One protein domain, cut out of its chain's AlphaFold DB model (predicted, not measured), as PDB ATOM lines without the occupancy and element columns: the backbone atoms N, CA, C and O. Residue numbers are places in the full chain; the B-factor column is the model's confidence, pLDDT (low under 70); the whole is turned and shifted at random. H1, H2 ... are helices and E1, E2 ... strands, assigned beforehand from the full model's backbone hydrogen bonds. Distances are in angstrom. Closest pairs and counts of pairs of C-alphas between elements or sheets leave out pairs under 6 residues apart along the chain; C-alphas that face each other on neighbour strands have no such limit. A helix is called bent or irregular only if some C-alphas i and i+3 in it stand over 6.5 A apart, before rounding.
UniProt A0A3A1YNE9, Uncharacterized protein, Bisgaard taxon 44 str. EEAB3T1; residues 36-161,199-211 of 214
ATOM      1  N   THR A  36      16.048  49.235  94.704       92.56
ATOM      2  CA  THR A  36      17.366  48.933  95.274       92.56
ATOM      3  C   THR A  36      17.738  47.471  95.019       92.56
ATOM      4  O   THR A  36      16.863  46.610  94.920       92.56
ATOM      5  N   SER A  37      19.036  47.154  94.984       93.06
ATOM      6  CA  SER A  37      19.501  45.766  94.828       93.06
ATOM      7  C   SER A  37      18.917  44.831  95.892       93.06
ATOM      8  O   SER A  37      18.483  43.732  95.560       93.06
ATOM      9  N   ASN A  38      18.807  45.298  97.141       94.12
ATOM     10  CA  ASN A  38      18.194  44.532  98.228       94.12
ATOM     11  C   ASN A  38      16.705  44.254  97.975       94.12
ATOM     12  O   ASN A  38      16.233  43.161  98.275       94.12
ATOM     13  N   GLN A  39      15.953  45.214  97.422       94.31
ATOM     14  CA  GLN A  39      14.550  44.982  97.054       94.31
ATOM     15  C   GLN A  39      14.429  43.947  95.936       94.31
ATOM     16  O   GLN A  39      13.548  43.099  96.003       94.31
ATOM     17  N   VAL A  40      15.316  43.990  94.937       96.38
ATOM     18  CA  VAL A  40      15.323  43.024  93.828       96.38
ATOM     19  C   VAL A  40      15.681  41.615  94.320       96.38
ATOM     20  O   VAL A  40      15.023  40.646  93.946       96.38
ATOM     21  N   GLU A  41      16.675  41.490  95.201       96.44
ATOM     22  CA  GLU A  41      17.053  40.209  95.809       96.44
ATOM     23  C   GLU A  41      15.924  39.646  96.684       96.44
ATOM     24  O   GLU A  41      15.534  38.484  96.544       96.44
ATOM     25  N   GLN A  42      15.341  40.486  97.543       96.00
ATOM     26  CA  GLN A  42      14.222  40.091  98.391       96.00
ATOM     27  C   GLN A  42      12.988  39.721  97.557       96.00
ATOM     28  O   GLN A  42      12.289  38.769  97.902       96.00
ATOM     29  N   PHE A  43      12.741  40.420  96.443       97.44
ATOM     30  CA  PHE A  43      11.694  40.066  95.486       97.44
ATOM     31  C   PHE A  43      11.912  38.664  94.933       97.44
ATOM     32  O   PHE A  43      11.014  37.838  95.041       97.44
ATOM     33  N   ALA A  44      13.104  38.366  94.405       97.06
ATOM     34  CA  ALA A  44      13.403  37.052  93.839       97.06
ATOM     35  C   ALA A  44      13.262  35.930  94.881       97.06
ATOM     36  O   ALA A  44      12.734  34.860  94.577       97.06
ATOM     37  N   LYS A  45      13.665  36.191  96.131       95.94
ATOM     38  CA  LYS A  45      13.499  35.250  97.243       95.94
ATOM     39  C   LYS A  45      12.028  34.969  97.549       95.94
ATOM     40  O   LYS A  45      11.636  33.807  97.622       95.94
ATOM     41  N   VAL A  46      11.222  36.015  97.732       95.00
ATOM     42  CA  VAL A  46       9.788  35.875  98.035       95.00
ATOM     43  C   VAL A  46       9.046  35.242  96.855       95.00
ATOM     44  O   VAL A  46       8.245  34.334  97.060       95.00
ATOM     45  N   ALA A  47       9.361  35.654  95.625       95.06
ATOM     46  CA  ALA A  47       8.829  35.074  94.395       95.06
ATOM     47  C   ALA A  47       9.123  33.571  94.310       95.06
ATOM     48  O   ALA A  47       8.203  32.774  94.156       95.06
ATOM     49  N   GLY A  48      10.380  33.164  94.514       93.81
ATOM     50  CA  GLY A  48      10.773  31.753  94.488       93.81
ATOM     51  C   GLY A  48      10.104  30.893  95.567       93.81
ATOM     52  O   GLY A  48       9.950  29.691  95.375       93.81
ATOM     53  N   GLN A  49       9.690  31.487  96.689       91.88
ATOM     54  CA  GLN A  49       8.964  30.787  97.755       91.88
ATOM     55  C   GLN A  49       7.451  30.710  97.505       91.88
ATOM     56  O   GLN A  49       6.823  29.741  97.927       91.88
ATOM     57  N   GLY A  50       6.870  31.733  96.870       89.50
ATOM     58  CA  GLY A  50       5.420  31.918  96.772       89.50
ATOM     59  C   GLY A  50       4.795  31.588  95.415       89.50
ATOM     60  O   GLY A  50       3.613  31.258  95.378       89.50
ATOM     61  N   ASP A  51       5.549  31.647  94.313       91.88
ATOM     62  CA  ASP A  51       4.995  31.588  92.948       91.88
ATOM     63  C   ASP A  51       4.121  30.352  92.695       91.88
ATOM     64  O   ASP A  51       2.964  30.485  92.297       91.88
ATOM     65  N   LEU A  52       4.605  29.158  93.053       93.62
ATOM     66  CA  LEU A  52       3.831  27.916  92.923       93.62
ATOM     67  C   LEU A  52       2.478  27.979  93.652       93.62
ATOM     68  O   LEU A  52       1.483  27.450  93.158       93.62
ATOM     69  N   TYR A  53       2.413  28.648  94.806       94.88
ATOM     70  CA  TYR A  53       1.185  28.784  95.590       94.88
ATOM     71  C   TYR A  53       0.234  29.821  95.006       94.88
ATOM     72  O   TYR A  53      -0.980  29.624  95.015       94.88
ATOM     73  N   TYR A  54       0.760  30.899  94.428       94.44
ATOM     74  CA  TYR A  54      -0.073  31.870  93.725       94.44
ATOM     75  C   TYR A  54      -0.642  31.278  92.432       94.44
ATOM     76  O   TYR A  54      -1.825  31.461  92.146       94.44
ATOM     77  N   GLN A  55       0.142  30.482  91.701       93.44
ATOM     78  CA  GLN A  55      -0.342  29.721  90.546       93.44
ATOM     79  C   GLN A  55      -1.390  28.670  90.940       93.44
ATOM     80  O   GLN A  55      -2.366  28.460  90.211       93.44
ATOM     81  N   ALA A  56      -1.237  28.034  92.108       93.69
ATOM     82  CA  ALA A  56      -2.243  27.126  92.653       93.69
ATOM     83  C   ALA A  56      -3.558  27.856  92.979       93.69
ATOM     84  O   ALA A  56      -4.632  27.331  92.671       93.69
ATOM     85  N   ILE A  57      -3.485  29.081  93.521       94.50
ATOM     86  CA  ILE A  57      -4.657  29.951  93.695       94.50
ATOM     87  C   ILE A  57      -5.327  30.194  92.340       94.50
ATOM     88  O   ILE A  57      -6.513  29.904  92.205       94.50
ATOM     89  N   ASP A  58      -4.595  30.672  91.330       93.19
ATOM     90  CA  ASP A  58      -5.174  30.973  90.010       93.19
ATOM     91  C   ASP A  58      -5.855  29.748  89.383       93.19
ATOM     92  O   ASP A  58      -7.005  29.807  88.942       93.19
ATOM     93  N   SER A  59      -5.183  28.596  89.427       91.00
ATOM     94  CA  SER A  59      -5.701  27.334  88.889       91.00
ATOM     95  C   SER A  59      -7.005  26.908  89.572       91.00
ATOM     96  O   SER A  59      -7.987  26.559  88.910       91.00
ATOM     97  N   ALA A  60      -7.047  26.973  90.903       89.50
ATOM     98  CA  ALA A  60      -8.226  26.602  91.674       89.50
ATOM     99  C   ALA A  60      -9.381  27.608  91.505       89.50
ATOM    100  O   ALA A  60     -10.547  27.209  91.411       89.50
ATOM    101  N   LEU A  61      -9.083  28.902  91.390       89.69
ATOM    102  CA  LEU A  61     -10.088  29.934  91.134       89.69
ATOM    103  C   LEU A  61     -10.694  29.822  89.735       89.69
ATOM    104  O   LEU A  61     -11.914  29.926  89.602       89.69
ATOM    105  N   ASN A  62      -9.882  29.508  88.723       85.31
ATOM    106  CA  ASN A  62     -10.369  29.239  87.371       85.31
ATOM    107  C   ASN A  62     -11.346  28.053  87.350       85.31
ATOM    108  O   ASN A  62     -12.384  28.130  86.691       85.31
ATOM    109  N   SER A  63     -11.093  27.003  88.143       80.88
ATOM    110  CA  SER A  63     -12.047  25.889  88.309       80.88
ATOM    111  C   SER A  63     -13.354  26.297  89.011       80.88
ATOM    112  O   SER A  63     -14.394  25.674  88.812       80.88
ATOM    113  N   SER A  64     -13.311  27.382  89.788       79.69
ATOM    114  CA  SER A  64     -14.450  27.970  90.504       79.69
ATOM    115  C   SER A  64     -15.066  29.168  89.769       79.69
ATOM    116  O   SER A  64     -15.821  29.934  90.367       79.69
ATOM    117  N   TYR A  65     -14.745  29.346  88.481       80.44
ATOM    118  CA  TYR A  65     -15.226  30.438  87.624       80.44
ATOM    119  C   TYR A  65     -14.868  31.857  88.103       80.44
ATOM    120  O   TYR A  65     -15.466  32.846  87.668       80.44
ATOM    121  N   VAL A  66     -13.867  31.984  88.974       82.88
ATOM    122  CA  VAL A  66     -13.289  33.267  89.379       82.88
ATOM    123  C   VAL A  66     -12.050  33.503  88.524       82.88
ATOM    124  O   VAL A  66     -10.973  33.003  88.819       82.88
ATOM    125  N   ASN A  67     -12.201  34.270  87.446       85.06
ATOM    126  CA  ASN A  67     -11.073  34.644  86.596       85.06
ATOM    127  C   ASN A  67     -10.480  35.981  87.066       85.06
ATOM    128  O   ASN A  67     -11.094  37.034  86.880       85.06
ATOM    129  N   LEU A  68      -9.275  35.932  87.639       84.50
ATOM    130  CA  LEU A  68      -8.571  37.095  88.187       84.50
ATOM    131  C   LEU A  68      -8.160  38.132  87.134       84.50
ATOM    132  O   LEU A  68      -8.089  39.331  87.432       84.50
ATOM    133  N   GLN A  69      -7.929  37.681  85.902       73.62
ATOM    134  CA  GLN A  69      -7.480  38.501  84.779       73.62
ATOM    135  C   GLN A  69      -8.648  39.148  84.017       73.62
ATOM    136  O   GLN A  69      -8.441  40.061  83.215       73.62
ATOM    137  N   ASN A  70      -9.892  38.723  84.265       66.75
ATOM    138  CA  ASN A  70     -11.048  39.226  83.534       66.75
ATOM    139  C   ASN A  70     -11.480  40.620  84.046       66.75
ATOM    140  O   ASN A  70     -11.806  40.775  85.226       66.75
ATOM    141  N   PRO A  71     -11.563  41.649  83.177       59.41
ATOM    142  CA  PRO A  71     -12.040  42.977  83.572       59.41
ATOM    143  C   PRO A  71     -13.526  43.005  83.964       59.41
ATOM    144  O   PRO A  71     -13.964  43.945  84.630       59.41
ATOM    145  N   LYS A  72     -14.315  42.002  83.556       70.69
ATOM    146  CA  LYS A  72     -15.732  41.857  83.907       70.69
ATOM    147  C   LYS A  72     -15.925  40.585  84.737       70.69
ATOM    148  O   LYS A  72     -15.947  39.498  84.158       70.69
ATOM    149  N   PRO A  73     -16.096  40.708  86.066       70.75
ATOM    150  CA  PRO A  73     -16.382  39.576  86.937       70.75
ATOM    151  C   PRO A  73     -17.556  38.767  86.401       70.75
ATOM    152  O   PRO A  73     -18.616  39.320  86.091       70.75
ATOM    153  N   GLN A  74     -17.358  37.463  86.276       70.12
ATOM    154  CA  GLN A  74     -18.428  36.564  85.900       70.12
ATOM    155  C   GLN A  74     -19.148  36.118  87.177       70.12
ATOM    156  O   GLN A  74     -18.526  35.586  88.094       70.12
ATOM    157  N   ARG A  75     -20.455  36.388  87.268       74.69
ATOM    158  CA  ARG A  75     -21.277  36.044  88.439       74.69
ATOM    159  C   ARG A  75     -21.651  34.568  88.409       74.69
ATOM    160  O   ARG A  75     -22.791  34.228  88.113       74.69
ATOM    161  N   TYR A  76     -20.682  33.707  88.676       80.69
ATOM    162  CA  TYR A  76     -20.881  32.257  88.700       80.69
ATOM    163  C   TYR A  76     -20.599  31.642  90.067       80.69
ATOM    164  O   TYR A  76     -20.894  30.468  90.275       80.69
ATOM    165  N   LEU A  77     -20.076  32.424  91.015       87.88
ATOM    166  CA  LEU A  77     -19.717  31.890  92.315       87.88
ATOM    167  C   LEU A  77     -20.936  31.800  93.237       87.88
ATOM    168  O   LEU A  77     -21.568  32.815  93.546       87.88
ATOM    169  N   ALA A  78     -21.253  30.599  93.720       90.00
ATOM    170  CA  ALA A  78     -22.328  30.419  94.686       90.00
ATOM    171  C   ALA A  78     -21.928  30.971  96.063       90.00
ATOM    172  O   ALA A  78     -20.790  30.822  96.510       90.00
ATOM    173  N   LYS A  79     -22.889  31.554  96.792       92.75
ATOM    174  CA  LYS A  79     -22.675  32.083  98.155       92.75
ATOM    175  C   LYS A  79     -22.066  31.051  99.112       92.75
ATOM    176  O   LYS A  79     -21.265  31.413  99.966       92.75
ATOM    177  N   THR A  80     -22.414  29.777  98.943       92.31
ATOM    178  CA  THR A  80     -21.900  28.653  99.741       92.31
ATOM    179  C   THR A  80     -20.411  28.373  99.524       92.31
ATOM    180  O   THR A  80     -19.795  27.737 100.369       92.31
ATOM    181  N   GLN A  81     -19.822  28.851  98.424       91.81
ATOM    182  CA  GLN A  81     -18.414  28.630  98.074       91.81
ATOM    183  C   GLN A  81     -17.496  29.785  98.509       91.81
ATOM    184  O   GLN A  81     -16.272  29.653  98.468       91.81
ATOM    185  N   VAL A  82     -18.068  30.923  98.915       93.06
ATOM    186  CA  VAL A  82     -17.316  32.148  99.233       93.06
ATOM    187  C   VAL A  82     -16.289  31.907 100.334       93.06
ATOM    188  O   VAL A  82     -15.112  32.208 100.150       93.06
ATOM    189  N   GLU A  83     -16.719  31.328 101.453       92.56
ATOM    190  CA  GLU A  83     -15.834  31.072 102.587       92.56
ATOM    191  C   GLU A  83     -14.706  30.114 102.190       92.56
ATOM    192  O   GLU A  83     -13.540  30.440 102.377       92.56
ATOM    193  N   SER A  84     -15.023  28.983 101.544       92.44
ATOM    194  CA  SER A  84     -14.013  28.007 101.105       92.44
ATOM    195  C   SER A  84     -12.960  28.598 100.166       92.44
ATOM    196  O   SER A  84     -11.800  28.199 100.219       92.44
ATOM    197  N   ILE A  85     -13.335  29.570  99.333       94.25
ATOM    198  CA  ILE A  85     -12.384  30.247  98.451       94.25
ATOM    199  C   ILE A  85     -11.460  31.175  99.238       94.25
ATOM    200  O   ILE A  85     -10.255  31.168  99.005       94.25
ATOM    201  N   TYR A  86     -11.992  31.948 100.186       95.56
ATOM    202  CA  TYR A  86     -11.153  32.782 101.048       95.56
ATOM    203  C   TYR A  86     -10.175  31.947 101.867       95.56
ATOM    204  O   TYR A  86      -9.003  32.302 101.981       95.56
ATOM    205  N   LYS A  87     -10.650  30.806 102.369       93.00
ATOM    206  CA  LYS A  87      -9.832  29.814 103.062       93.00
ATOM    207  C   LYS A  87      -8.679  29.342 102.179       93.00
ATOM    208  O   LYS A  87      -7.522  29.503 102.549       93.00
ATOM    209  N   LEU A  88      -8.985  28.875 100.968       95.44
ATOM    210  CA  LEU A  88      -7.985  28.458  99.985       95.44
ATOM    211  C   LEU A  88      -6.939  29.553  99.712       95.44
ATOM    212  O   LEU A  88      -5.743  29.265  99.711       95.44
ATOM    213  N   VAL A  89      -7.377  30.792  99.471       97.50
ATOM    214  CA  VAL A  89      -6.480  31.917  99.156       97.50
ATOM    215  C   VAL A  89      -5.533  32.204 100.318       97.50
ATOM    216  O   VAL A  89      -4.324  32.258 100.111       97.50
ATOM    217  N   PHE A  90      -6.047  32.344 101.542       97.94
ATOM    218  CA  PHE A  90      -5.214  32.669 102.702       97.94
ATOM    219  C   PHE A  90      -4.300  31.509 103.121       97.94
ATOM    220  O   PHE A  90      -3.162  31.758 103.521       97.94
ATOM    221  N   THR A  91      -4.733  30.254 102.961       96.81
ATOM    222  CA  THR A  91      -3.862  29.083 103.161       96.81
ATOM    223  C   THR A  91      -2.706  29.076 102.163       96.81
ATOM    224  O   THR A  91      -1.566  28.865 102.561       96.81
ATOM    225  N   ASN A  92      -2.962  29.367 100.884       97.44
ATOM    226  CA  ASN A  92      -1.898  29.406  99.875       97.44
ATOM    227  C   ASN A  92      -0.978  30.628 100.025       97.44
ATOM    228  O   ASN A  92       0.225  30.500  99.835       97.44
ATOM    229  N   ILE A  93      -1.499  31.794 100.424       97.56
ATOM    230  CA  ILE A  93      -0.664  32.974 100.716       97.56
ATOM    231  C   ILE A  93       0.336  32.684 101.843       97.56
ATOM    232  O   ILE A  93       1.474  33.149 101.784       97.56
ATOM    233  N   ASN A  94      -0.070  31.915 102.856       96.75
ATOM    234  CA  ASN A  94       0.794  31.560 103.981       96.75
ATOM    235  C   ASN A  94       1.500  30.207 103.827       96.75
ATOM    236  O   ASN A  94       2.146  29.739 104.766       96.75
ATOM    237  N   ALA A  95       1.393  29.565 102.665       93.62
ATOM    238  CA  ALA A  95       1.964  28.247 102.465       93.62
ATOM    239  C   ALA A  95       3.484  28.251 102.701       93.62
ATOM    240  O   ALA A  95       4.190  29.207 102.379       93.62
ATOM    241  N   ASN A  96       3.979  27.158 103.288       88.62
ATOM    242  CA  ASN A  96       5.380  26.954 103.677       88.62
ATOM    243  C   ASN A  96       5.970  27.979 104.657       88.62
ATOM    244  O   ASN A  96       7.188  27.996 104.848       88.62
ATOM    245  N   GLN A  97       5.154  28.819 105.294       92.38
ATOM    246  CA  GLN A  97       5.640  29.791 106.266       92.38
ATOM    247  C   GLN A  97       4.873  29.653 107.576       92.38
ATOM    248  O   GLN A  97       3.707  30.024 107.679       92.38
ATOM    249  N   ALA A  98       5.551  29.114 108.590       92.12
ATOM    250  CA  ALA A  98       5.000  29.049 109.934       92.12
ATOM    251  C   ALA A  98       4.805  30.471 110.500       92.12
ATOM    252  O   ALA A  98       5.632  31.354 110.239       92.12
ATOM    253  N   PRO A  99       3.741  30.705 111.286       93.12
ATOM    254  CA  PRO A  99       3.565  31.973 111.977       93.12
ATOM    255  C   PRO A  99       4.658  32.171 113.032       93.12
ATOM    256  O   PRO A  99       5.179  31.210 113.603       93.12
ATOM    257  N   ILE A 100       4.990  33.430 113.316       92.81
ATOM    258  CA  ILE A 100       5.951  33.797 114.363       92.81
ATOM    259  C   ILE A 100       5.175  34.400 115.528       92.81
ATOM    260  O   ILE A 100       4.310  35.249 115.329       92.81
ATOM    261  N   ILE A 101       5.489  33.957 116.743       89.00
ATOM    262  CA  ILE A 101       4.898  34.486 117.971       89.00
ATOM    263  C   ILE A 101       5.960  35.341 118.655       89.00
ATOM    264  O   ILE A 101       6.932  34.808 119.192       89.00
ATOM    265  N   GLU A 102       5.782  36.659 118.625       85.94
ATOM    266  CA  GLU A 102       6.677  37.610 119.286       85.94
ATOM    267  C   GLU A 102       6.120  38.021 120.650       85.94
ATOM    268  O   GLU A 102       4.930  38.322 120.798       85.94
ATOM    269  N   ASP A 103       7.001  38.005 121.657       78.12
ATOM    270  CA  ASP A 103       6.763  38.501 123.019       78.12
ATOM    271  C   ASP A 103       5.450  38.018 123.671       78.12
ATOM    272  O   ASP A 103       4.871  38.689 124.524       78.12
ATOM    273  N   HIS A 104       4.972  36.831 123.274       70.88
ATOM    274  CA  HIS A 104       3.710  36.216 123.712       70.88
ATOM    275  C   HIS A 104       2.444  37.068 123.488       70.88
ATOM    276  O   HIS A 104       1.412  36.793 124.100       70.88
ATOM    277  N   GLN A 105       2.506  38.095 122.637       78.69
ATOM    278  CA  GLN A 105       1.395  39.036 122.426       78.69
ATOM    279  C   GLN A 105       1.172  39.417 120.967       78.69
ATOM    280  O   GLN A 105       0.147  40.021 120.658       78.69
ATOM    281  N   THR A 106       2.087  39.054 120.068       85.38
ATOM    282  CA  THR A 106       1.961  39.388 118.650       85.38
ATOM    283  C   THR A 106       2.092  38.132 117.812       85.38
ATOM    284  O   THR A 106       3.050  37.371 117.955       85.38
ATOM    285  N   LEU A 107       1.121  37.924 116.928       90.69
ATOM    286  CA  LEU A 107       1.159  36.874 115.925       90.69
ATOM    287  C   LEU A 107       1.511  37.504 114.578       90.69
ATOM    288  O   LEU A 107       0.782  38.358 114.076       90.69
ATOM    289  N   LEU A 108       2.638  37.092 114.012       92.56
ATOM    290  CA  LEU A 108       3.099  37.534 112.704       92.56
ATOM    291  C   LEU A 108       2.877  36.437 111.669       92.56
ATOM    292  O   LEU A 108       3.011  35.245 111.957       92.56
ATOM    293  N   PHE A 109       2.607  36.864 110.438       95.31
ATOM    294  CA  PHE A 109       2.297  35.994 109.306       95.31
ATOM    295  C   PHE A 109       3.325  36.219 108.189       95.31
ATOM    296  O   PHE A 109       3.082  37.030 107.291       95.31
ATOM    297  N   PRO A 110       4.501  35.564 108.238       95.19
ATOM    298  CA  PRO A 110       5.580  35.834 107.291       95.19
ATOM    299  C   PRO A 110       5.165  35.658 105.825       95.19
ATOM    300  O   PRO A 110       5.540  36.483 104.993       95.19
ATOM    301  N   GLY A 111       4.327  34.657 105.520       95.44
ATOM    302  CA  GLY A 111       3.842  34.417 104.157       95.44
ATOM    303  C   GLY A 111       2.985  35.568 103.639       95.44
ATOM    304  O   GLY A 111       3.249  36.107 102.563       95.44
ATOM    305  N   PHE A 112       2.038  36.040 104.452       97.56
ATOM    306  CA  PHE A 112       1.251  37.233 104.146       97.56
ATOM    307  C   PHE A 112       2.105  38.504 104.013       97.56
ATOM    308  O   PHE A 112       1.911  39.282 103.078       97.56
ATOM    309  N   VAL A 113       3.077  38.718 104.908       96.81
ATOM    310  CA  VAL A 113       4.000  39.865 104.830       96.81
ATOM    311  C   VAL A 113       4.822  39.815 103.540       96.81
ATOM    312  O   VAL A 113       4.940  40.827 102.846       96.81
ATOM    313  N   GLY A 114       5.336  38.638 103.177       96.62
ATOM    314  CA  GLY A 114       6.022  38.400 101.910       96.62
ATOM    315  C   GLY A 114       5.123  38.705 100.713       96.62
ATOM    316  O   GLY A 114       5.516  39.467  99.832       96.62
ATOM    317  N   PHE A 115       3.885  38.210 100.718       97.94
ATOM    318  CA  PHE A 115       2.899  38.512  99.681       97.94
ATOM    319  C   PHE A 115       2.647  40.022  99.540       97.94
ATOM    320  O   PHE A 115       2.699  40.555  98.433       97.94
ATOM    321  N   LYS A 116       2.445  40.752 100.644       98.00
ATOM    322  CA  LYS A 116       2.249  42.213 100.595       98.00
ATOM    323  C   LYS A 116       3.485  42.956 100.088       98.00
ATOM    324  O   LYS A 116       3.338  43.917  99.330       98.00
ATOM    325  N   PHE A 117       4.686  42.506 100.451       97.06
ATOM    326  CA  PHE A 117       5.933  43.037  99.895       97.06
ATOM    327  C   PHE A 117       6.022  42.807  98.378       97.06
ATOM    328  O   PHE A 117       6.364  43.732  97.636       97.06
ATOM    329  N   LEU A 118       5.676  41.601  97.914       97.06
ATOM    330  CA  LEU A 118       5.637  41.250  96.495       97.06
ATOM    331  C   LEU A 118       4.680  42.175  95.733       97.06
ATOM    332  O   LEU A 118       5.091  42.810  94.763       97.06
ATOM    333  N   VAL A 119       3.441  42.316  96.217       96.94
ATOM    334  CA  VAL A 119       2.424  43.205  95.632       96.94
ATOM    335  C   VAL A 119       2.935  44.641  95.542       96.94
ATOM    336  O   VAL A 119       2.918  45.222  94.461       96.94
ATOM    337  N   SER A 120       3.457  45.196  96.640       96.56
ATOM    338  CA  SER A 120       3.948  46.579  96.668       96.56
ATOM    339  C   SER A 120       5.112  46.806  95.695       96.56
ATOM    340  O   SER A 120       5.143  47.812  94.985       96.56
ATOM    341  N   THR A 121       6.037  45.845  95.605       96.25
ATOM    342  CA  THR A 121       7.171  45.909  94.673       96.25
ATOM    343  C   THR A 121       6.696  45.837  93.219       96.25
ATOM    344  O   THR A 121       7.177  46.584  92.367       96.25
ATOM    345  N   CYS A 122       5.706  44.991  92.934       96.12
ATOM    346  CA  CYS A 122       5.078  44.895  91.621       96.12
ATOM    347  C   CYS A 122       4.330  46.172  91.226       96.12
ATOM    348  O   CYS A 122       4.460  46.625  90.091       96.12
ATOM    349  N   GLU A 123       3.578  46.784  92.141       95.00
ATOM    350  CA  GLU A 123       2.886  48.055  91.894       95.00
ATOM    351  C   GLU A 123       3.862  49.201  91.618       95.00
ATOM    352  O   GLU A 123       3.596  50.031  90.746       95.00
ATOM    353  N   GLN A 124       5.011  49.212  92.302       93.81
ATOM    354  CA  GLN A 124       6.099  50.144  92.019       93.81
ATOM    355  C   GLN A 124       6.709  49.885  90.631       93.81
ATOM    356  O   GLN A 124       6.889  50.826  89.862       93.81
ATOM    357  N   ALA A 125       6.989  48.623  90.287       93.31
ATOM    358  CA  ALA A 125       7.714  48.262  89.068       93.31
ATOM    359  C   ALA A 125       6.875  48.311  87.782       93.31
ATOM    360  O   ALA A 125       7.388  48.699  86.732       93.31
ATOM    361  N   ARG A 126       5.590  47.937  87.834       90.50
ATOM    362  CA  ARG A 126       4.716  47.798  86.653       90.50
ATOM    363  C   ARG A 126       4.607  49.058  85.774       90.50
ATOM    364  O   ARG A 126       4.651  48.904  84.554       90.50
ATOM    365  N   PRO A 127       4.497  50.294  86.303       91.19
ATOM    366  CA  PRO A 127       4.488  51.497  85.464       91.19
ATOM    367  C   PRO A 127       5.867  51.858  84.878       91.19
ATOM    368  O   PRO A 127       5.961  52.777  84.061       91.19
ATOM    369  N   HIS A 128       6.943  51.163  85.265       92.31
ATOM    370  CA  HIS A 128       8.320  51.487  84.901       92.31
ATOM    371  C   HIS A 128       9.027  50.292  84.244       92.31
ATOM    372  O   HIS A 128       9.637  49.463  84.916       92.31
ATOM    373  N   VAL A 129       9.047  50.253  82.905       91.00
ATOM    374  CA  VAL A 129       9.653  49.159  82.108       91.00
ATOM    375  C   VAL A 129      11.066  48.781  82.574       91.00
ATOM    376  O   VAL A 129      11.406  47.602  82.624       91.00
ATOM    377  N   ALA A 130      11.891  49.761  82.956       91.62
ATOM    378  CA  ALA A 130      13.239  49.508  83.460       91.62
ATOM    379  C   ALA A 130      13.253  48.723  84.787       91.62
ATOM    380  O   ALA A 130      14.061  47.812  84.936       91.62
ATOM    381  N   GLN A 131      12.349  49.033  85.722       93.69
ATOM    382  CA  GLN A 131      12.237  48.322  87.000       93.69
ATOM    383  C   GLN A 131      11.654  46.923  86.803       93.69
ATOM    384  O   GLN A 131      12.175  45.957  87.349       93.69
ATOM    385  N   LEU A 132      10.632  46.786  85.951       93.88
ATOM    386  CA  LEU A 132      10.096  45.468  85.611       93.88
ATOM    387  C   LEU A 132      11.168  44.576  84.963       93.88
ATOM    388  O   LEU A 132      11.264  43.391  85.276       93.88
ATOM    389  N   LYS A 133      12.037  45.154  84.122       94.25
ATOM    390  CA  LYS A 133      13.199  44.449  83.565       94.25
ATOM    391  C   LYS A 133      14.213  44.057  84.645       94.25
ATOM    392  O   LYS A 133      14.749  42.956  84.576       94.25
ATOM    393  N   GLN A 134      14.467  44.913  85.640       95.19
ATOM    394  CA  GLN A 134      15.322  44.560  86.785       95.19
ATOM    395  C   GLN A 134      14.771  43.344  87.538       95.19
ATOM    396  O   GLN A 134      15.526  42.411  87.800       95.19
ATOM    397  N   LEU A 135      13.462  43.316  87.812       97.00
ATOM    398  CA  LEU A 135      12.809  42.165  88.442       97.00
ATOM    399  C   LEU A 135      12.893  40.910  87.566       97.00
ATOM    400  O   LEU A 135      13.267  39.854  88.060       97.00
ATOM    401  N   THR A 136      12.629  41.041  86.263       96.62
ATOM    402  CA  THR A 136      12.669  39.926  85.295       96.62
ATOM    403  C   THR A 136      14.064  39.305  85.180       96.62
ATOM    404  O   THR A 136      14.205  38.097  85.021       96.62
ATOM    405  N   ASN A 137      15.120  40.116  85.297       96.62
ATOM    406  CA  ASN A 137      16.494  39.614  85.310       96.62
ATOM    407  C   ASN A 137      16.811  38.791  86.570       96.62
ATOM    408  O   ASN A 137      17.647  37.894  86.511       96.62
ATOM    409  N   ALA A 138      16.188  39.117  87.707       96.25
ATOM    410  CA  ALA A 138      16.373  38.393  88.964       96.25
ATOM    411  C   ALA A 138      15.437  37.180  89.090       96.25
ATOM    412  O   ALA A 138      15.778  36.204  89.754       96.25
ATOM    413  N   TYR A 139      14.270  37.235  88.449       97.38
ATOM    414  CA  TYR A 139      13.264  36.184  88.444       97.38
ATOM    415  C   TYR A 139      12.503  36.210  87.111       97.38
ATOM    416  O   TYR A 139      11.765  37.154  86.835       97.38
ATOM    417  N   ALA A 140      12.694  35.187  86.274       96.62
ATOM    418  CA  ALA A 140      12.269  35.202  84.869       96.62
ATOM    419  C   ALA A 140      10.765  35.476  84.675       96.62
ATOM    420  O   ALA A 140      10.388  36.222  83.772       96.62
ATOM    421  N   ASP A 141       9.921  34.949  85.563       96.31
ATOM    422  CA  ASP A 141       8.461  35.077  85.497       96.31
ATOM    423  C   ASP A 141       7.925  36.284  86.290       96.31
ATOM    424  O   ASP A 141       6.749  36.351  86.640       96.31
ATOM    425  N   ALA A 142       8.770  37.281  86.587       96.62
ATOM    426  CA  ALA A 142       8.387  38.419  87.428       96.62
ATOM    427  C   ALA A 142       7.161  39.174  86.899       96.62
ATOM    428  O   ALA A 142       6.335  39.622  87.689       96.62
ATOM    429  N   SER A 143       7.021  39.316  85.577       95.31
ATOM    430  CA  SER A 143       5.885  40.035  84.989       95.31
ATOM    431  C   SER A 143       4.557  39.321  85.236       95.31
ATOM    432  O   SER A 143       3.623  39.942  85.740       95.31
ATOM    433  N   SER A 144       4.470  38.030  84.906       94.75
ATOM    434  CA  SER A 144       3.253  37.232  85.105       94.75
ATOM    435  C   SER A 144       2.928  37.082  86.588       94.75
ATOM    436  O   SER A 144       1.771  37.237  86.983       94.75
ATOM    437  N   LEU A 145       3.948  36.868  87.420       95.88
ATOM    438  CA  LEU A 145       3.806  36.832  88.870       95.88
ATOM    439  C   LEU A 145       3.254  38.154  89.418       95.88
ATOM    440  O   LEU A 145       2.361  38.143  90.264       95.88
ATOM    441  N   CYS A 146       3.742  39.294  88.930       95.88
ATOM    442  CA  CYS A 146       3.239  40.598  89.348       95.88
ATOM    443  C   CYS A 146       1.773  40.811  88.972       95.88
ATOM    444  O   CYS A 146       0.989  41.296  89.796       95.88
ATOM    445  N   ASP A 147       1.376  40.431  87.760       94.56
ATOM    446  CA  ASP A 147      -0.025  40.508  87.351       94.56
ATOM    447  C   ASP A 147      -0.910  39.632  88.244       94.56
ATOM    448  O   ASP A 147      -1.955  40.085  88.718       94.56
ATOM    449  N   LEU A 148      -0.458  38.417  88.558       95.50
ATOM    450  CA  LEU A 148      -1.193  37.490  89.409       95.50
ATOM    451  C   LEU A 148      -1.294  37.972  90.863       95.50
ATOM    452  O   LEU A 148      -2.397  38.063  91.401       95.50
ATOM    453  N   ALA A 149      -0.174  38.329  91.494       95.75
ATOM    454  CA  ALA A 149      -0.152  38.778  92.884       95.75
ATOM    455  C   ALA A 149      -1.006  40.039  93.084       95.75
ATOM    456  O   ALA A 149      -1.824  40.097  94.005       95.75
ATOM    457  N   THR A 150      -0.887  41.023  92.182       95.50
ATOM    458  CA  THR A 150      -1.724  42.232  92.246       95.50
ATOM    459  C   THR A 150      -3.201  41.939  91.971       95.50
ATOM    460  O   THR A 150      -4.072  42.578  92.563       95.50
ATOM    461  N   ALA A 151      -3.524  40.950  91.130       94.75
ATOM    462  CA  ALA A 151      -4.906  40.536  90.917       94.75
ATOM    463  C   ALA A 151      -5.500  39.825  92.145       94.75
ATOM    464  O   ALA A 151      -6.647  40.120  92.497       94.75
ATOM    465  N   ILE A 152      -4.734  38.957  92.820       96.25
ATOM    466  CA  ILE A 152      -5.129  38.324  94.090       96.25
ATOM    467  C   ILE A 152      -5.413  39.403  95.144       96.25
ATOM    468  O   ILE A 152      -6.491  39.401  95.738       96.25
ATOM    469  N   ASP A 153      -4.498  40.360  95.329       96.94
ATOM    470  CA  ASP A 153      -4.646  41.455  96.299       96.94
ATOM    471  C   ASP A 153      -5.895  42.305  96.024       96.94
ATOM    472  O   ASP A 153      -6.764  42.488  96.886       96.94
ATOM    473  N   ARG A 154      -6.045  42.735  94.768       94.75
ATOM    474  CA  ARG A 154      -7.191  43.521  94.313       94.75
ATOM    475  C   ARG A 154      -8.514  42.795  94.539       94.75
ATOM    476  O   ARG A 154      -9.499  43.424  94.919       94.75
ATOM    477  N   VAL A 155      -8.581  41.499  94.228       93.75
ATOM    478  CA  VAL A 155      -9.833  40.740  94.322       93.75
ATOM    479  C   VAL A 155     -10.158  40.419  95.773       93.75
ATOM    480  O   VAL A 155     -11.261  40.740  96.201       93.75
ATOM    481  N   PHE A 156      -9.225  39.835  96.525       95.88
ATOM    482  CA  PHE A 156      -9.531  39.228  97.821       95.88
ATOM    483  C   PHE A 156      -9.278  40.128  99.024       95.88
ATOM    484  O   PHE A 156      -9.996  39.995 100.014       95.88
ATOM    485  N   LEU A 157      -8.293  41.025  98.963       96.19
ATOM    486  CA  LEU A 157      -7.871  41.808 100.127       96.19
ATOM    487  C   LEU A 157      -8.482  43.212 100.132       96.19
ATOM    488  O   LEU A 157      -8.759  43.758 101.198       96.19
ATOM    489  N   THR A 158      -8.729  43.799  98.957       94.06
ATOM    490  CA  THR A 158      -9.281  45.158  98.864       94.06
ATOM    491  C   THR A 158     -10.637  45.261  99.567       94.06
ATOM    492  O   THR A 158     -11.624  44.657  99.145       94.06
ATOM    493  N   GLY A 159     -10.695  46.097 100.606       94.62
ATOM    494  CA  GLY A 159     -11.900  46.361 101.395       94.62
ATOM    495  C   GLY A 159     -12.049  45.503 102.655       94.62
ATOM    496  O   GLY A 159     -12.978  45.756 103.419       94.62
ATOM    497  N   LEU A 160     -11.160  44.531 102.893       96.94
ATOM    498  CA  LEU A 160     -11.043  43.889 104.203       96.94
ATOM    499  C   LEU A 160     -10.365  44.835 105.201       96.94
ATOM    500  O   LEU A 160      -9.506  45.629 104.821       96.94
ATOM    501  N   THR A 161     -10.738  44.728 106.475       96.62
ATOM    502  CA  THR A 161     -10.022  45.413 107.564       96.62
ATOM    503  C   THR A 161      -8.800  44.611 108.010       96.62
ATOM    504  O   THR A 161      -8.730  43.398 107.788       96.62
ATOM    505  N   LEU A 199     -20.522  36.144 105.402       94.94
ATOM    506  CA  LEU A 199     -20.997  36.228 104.013       94.94
ATOM    507  C   LEU A 199     -21.455  37.651 103.648       94.94
ATOM    508  O   LEU A 199     -21.159  38.137 102.560       94.94
ATOM    509  N   ALA A 200     -22.141  38.341 104.563       95.19
ATOM    510  CA  ALA A 200     -22.583  39.714 104.342       95.19
ATOM    511  C   ALA A 200     -21.410  40.698 104.187       95.19
ATOM    512  O   ALA A 200     -21.537  41.665 103.436       95.19
ATOM    513  N   ASP A 201     -20.284  40.454 104.861       96.00
ATOM    514  CA  ASP A 201     -19.067  41.254 104.698       96.00
ATOM    515  C   ASP A 201     -18.439  41.001 103.324       96.00
ATOM    516  O   ASP A 201     -18.173  41.954 102.594       96.00
ATOM    517  N   TYR A 202     -18.296  39.734 102.918       94.69
ATOM    518  CA  TYR A 202     -17.739  39.376 101.608       94.69
ATOM    519  C   TYR A 202     -18.541  39.955 100.436       94.69
ATOM    520  O   TYR A 202     -17.967  40.446  99.464       94.69
ATOM    521  N   LEU A 203     -19.875  39.948 100.532       92.94
ATOM    522  CA  LEU A 203     -20.752  40.506  99.498       92.94
ATOM    523  C   LEU A 203     -20.647  42.035  99.368       92.94
ATOM    524  O   LEU A 203     -21.005  42.578  98.323       92.94
ATOM    525  N   LYS A 204     -20.158  42.729 100.404       94.31
ATOM    526  CA  LYS A 204     -19.914  44.180 100.380       94.31
ATOM    527  C   LYS A 204     -18.545  44.544  99.809       94.31
ATOM    528  O   LYS A 204     -18.305  45.725  99.557       94.31
ATOM    529  N   LEU A 205     -17.656  43.572  99.595       93.88
ATOM    530  CA  LEU A 205     -16.320  43.855  99.085       93.88
ATOM    531  C   LEU A 205     -16.386  44.417  97.656       93.88
ATOM    532  O   LEU A 205     -17.084  43.864  96.799       93.88
ATOM    533  N   PRO A 206     -15.636  45.495  97.362       91.75
ATOM    534  CA  PRO A 206     -15.788  46.284  96.138       91.75
ATOM    535  C   PRO A 206     -15.437  45.516  94.857       91.75
ATOM    536  O   PRO A 206     -15.911  45.868  93.766       91.75
ATOM    537  N   VAL A 207     -14.590  44.491  94.974       90.88
ATOM    538  CA  VAL A 207     -14.129  43.676  93.849       90.88
ATOM    539  C   VAL A 207     -14.688  42.262  93.952       90.88
ATOM    540  O   VAL A 207     -15.467  41.880  93.079       90.88
ATOM    541  N   PHE A 208     -14.368  41.516  95.016       91.38
ATOM    542  CA  PHE A 208     -14.827  40.131  95.172       91.38
ATOM    543  C   PHE A 208     -16.353  39.976  95.114       91.38
ATOM    544  O   PHE A 208     -16.851  39.089  94.422       91.38
ATOM    545  N   GLY A 209     -17.116  40.875  95.751       89.50
ATOM    546  CA  GLY A 209     -18.582  40.797  95.789       89.50
ATOM    547  C   GLY A 209     -19.245  40.777  94.403       89.50
ATOM    548  O   GLY A 209     -20.373  40.312  94.261       89.50
ATOM    549  N   LYS A 210     -18.536  41.215  93.351       89.38
ATOM    550  CA  LYS A 210     -19.011  41.190  91.957       89.38
ATOM    551  C   LYS A 210     -18.955  39.805  91.301       89.38
ATOM    552  O   LYS A 210     -19.590  39.638  90.263       89.38
ATOM    553  N   TYR A 211     -18.215  38.851  91.867       86.75
ATOM    554  CA  TYR A 211     -18.127  37.469  91.375       86.75
ATOM    555  C   TYR A 211     -19.236  36.572  91.936       86.75
ATOM    556  O   TYR A 211     -19.527  35.517  91.370       86.75
TER     557      TYR A 211
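What this domain is: This is residues 36 to 161 and 199 to 211 of the 214 residues of an uncharacterized protein of Bisgaard taxon 44 str. EEAB3T1 (UniProt A0A3A1YNE9). What shape is this? Helices H3 and H5 cross in the core, the long bent H1 runs along one side, and H2 folds back beside its arm H1b. H4 packs on H1a, H6 packs on H2, and the strand hairpin of residues 100 to 108 sticks out. What makes it up? The printed part has 139 residues, mostly helix, in order H1 H2 E1 E2 H3 H4 H5 H6, with E1 and E2 antiparallel. It is compact, with a radius of gyration of the C-alphas of 15.7 A, and flat, spanning 44 by 42 by 23 A.

How they stand to each other: What comes first? H1, residues 37 to 63, was assigned by its hydrogen bonds as one helix but is bent, C-alphas 49 and 52 being 7.6 A apart; its arms are H1a, residues 37 to 49, and H1b, residues 52 to 63. H2, residues 79 to 93, is irregular, C-alphas 80 and 83 being 7.1 A apart, and forms a helical hairpin with H1b at a shallow tilt of 15 degrees, closest C-alphas Tyr 53 and Asn 92, 5.3 A. What follows? E1, residues 100 to 102, and E2, residues 106 to 108, form a hairpin, with N 100 and O 108 within hydrogen-bond range at 3.0 A. H3, residues 110 to 125, touches H5, residues 142 to 157, at a steep tilt of 64 degrees, closest C-alphas Cys 122 and Cys 146, 5.2 A. And the rest? H4, residues 129 to 138, touches residues 40 to 44 of H1a, closest C-alphas Ala 138 and Ala 44, 5.9 A. H6, residues 199 to 204, touches residues 79 to 83 of H2, closest C-alphas Leu 199 and Val 82, 7.3 A. Every O i to N i+4 pair is within hydrogen-bond range in H1a, H1b, H3, H4, H5 and H6, and 9 of 11 in H2.

Where its parts are: Where are the ends? C-alpha 37 begins H1a at (19.501, 45.766, 94.828), and C-alpha 204 ends H6 at (-19.914, 44.180, 100.380). Which are long? H2 and H3 each measure 22.2 A and H5 20.9 A.

The domain as a whole: Is it continuous? Residues 162 to 198 are not printed, and C-alphas 161 and 199 are 14.7 A apart. Where is it uncertain? Residues 70 to 71, in the long link from H1 to H2, have pLDDT under 70.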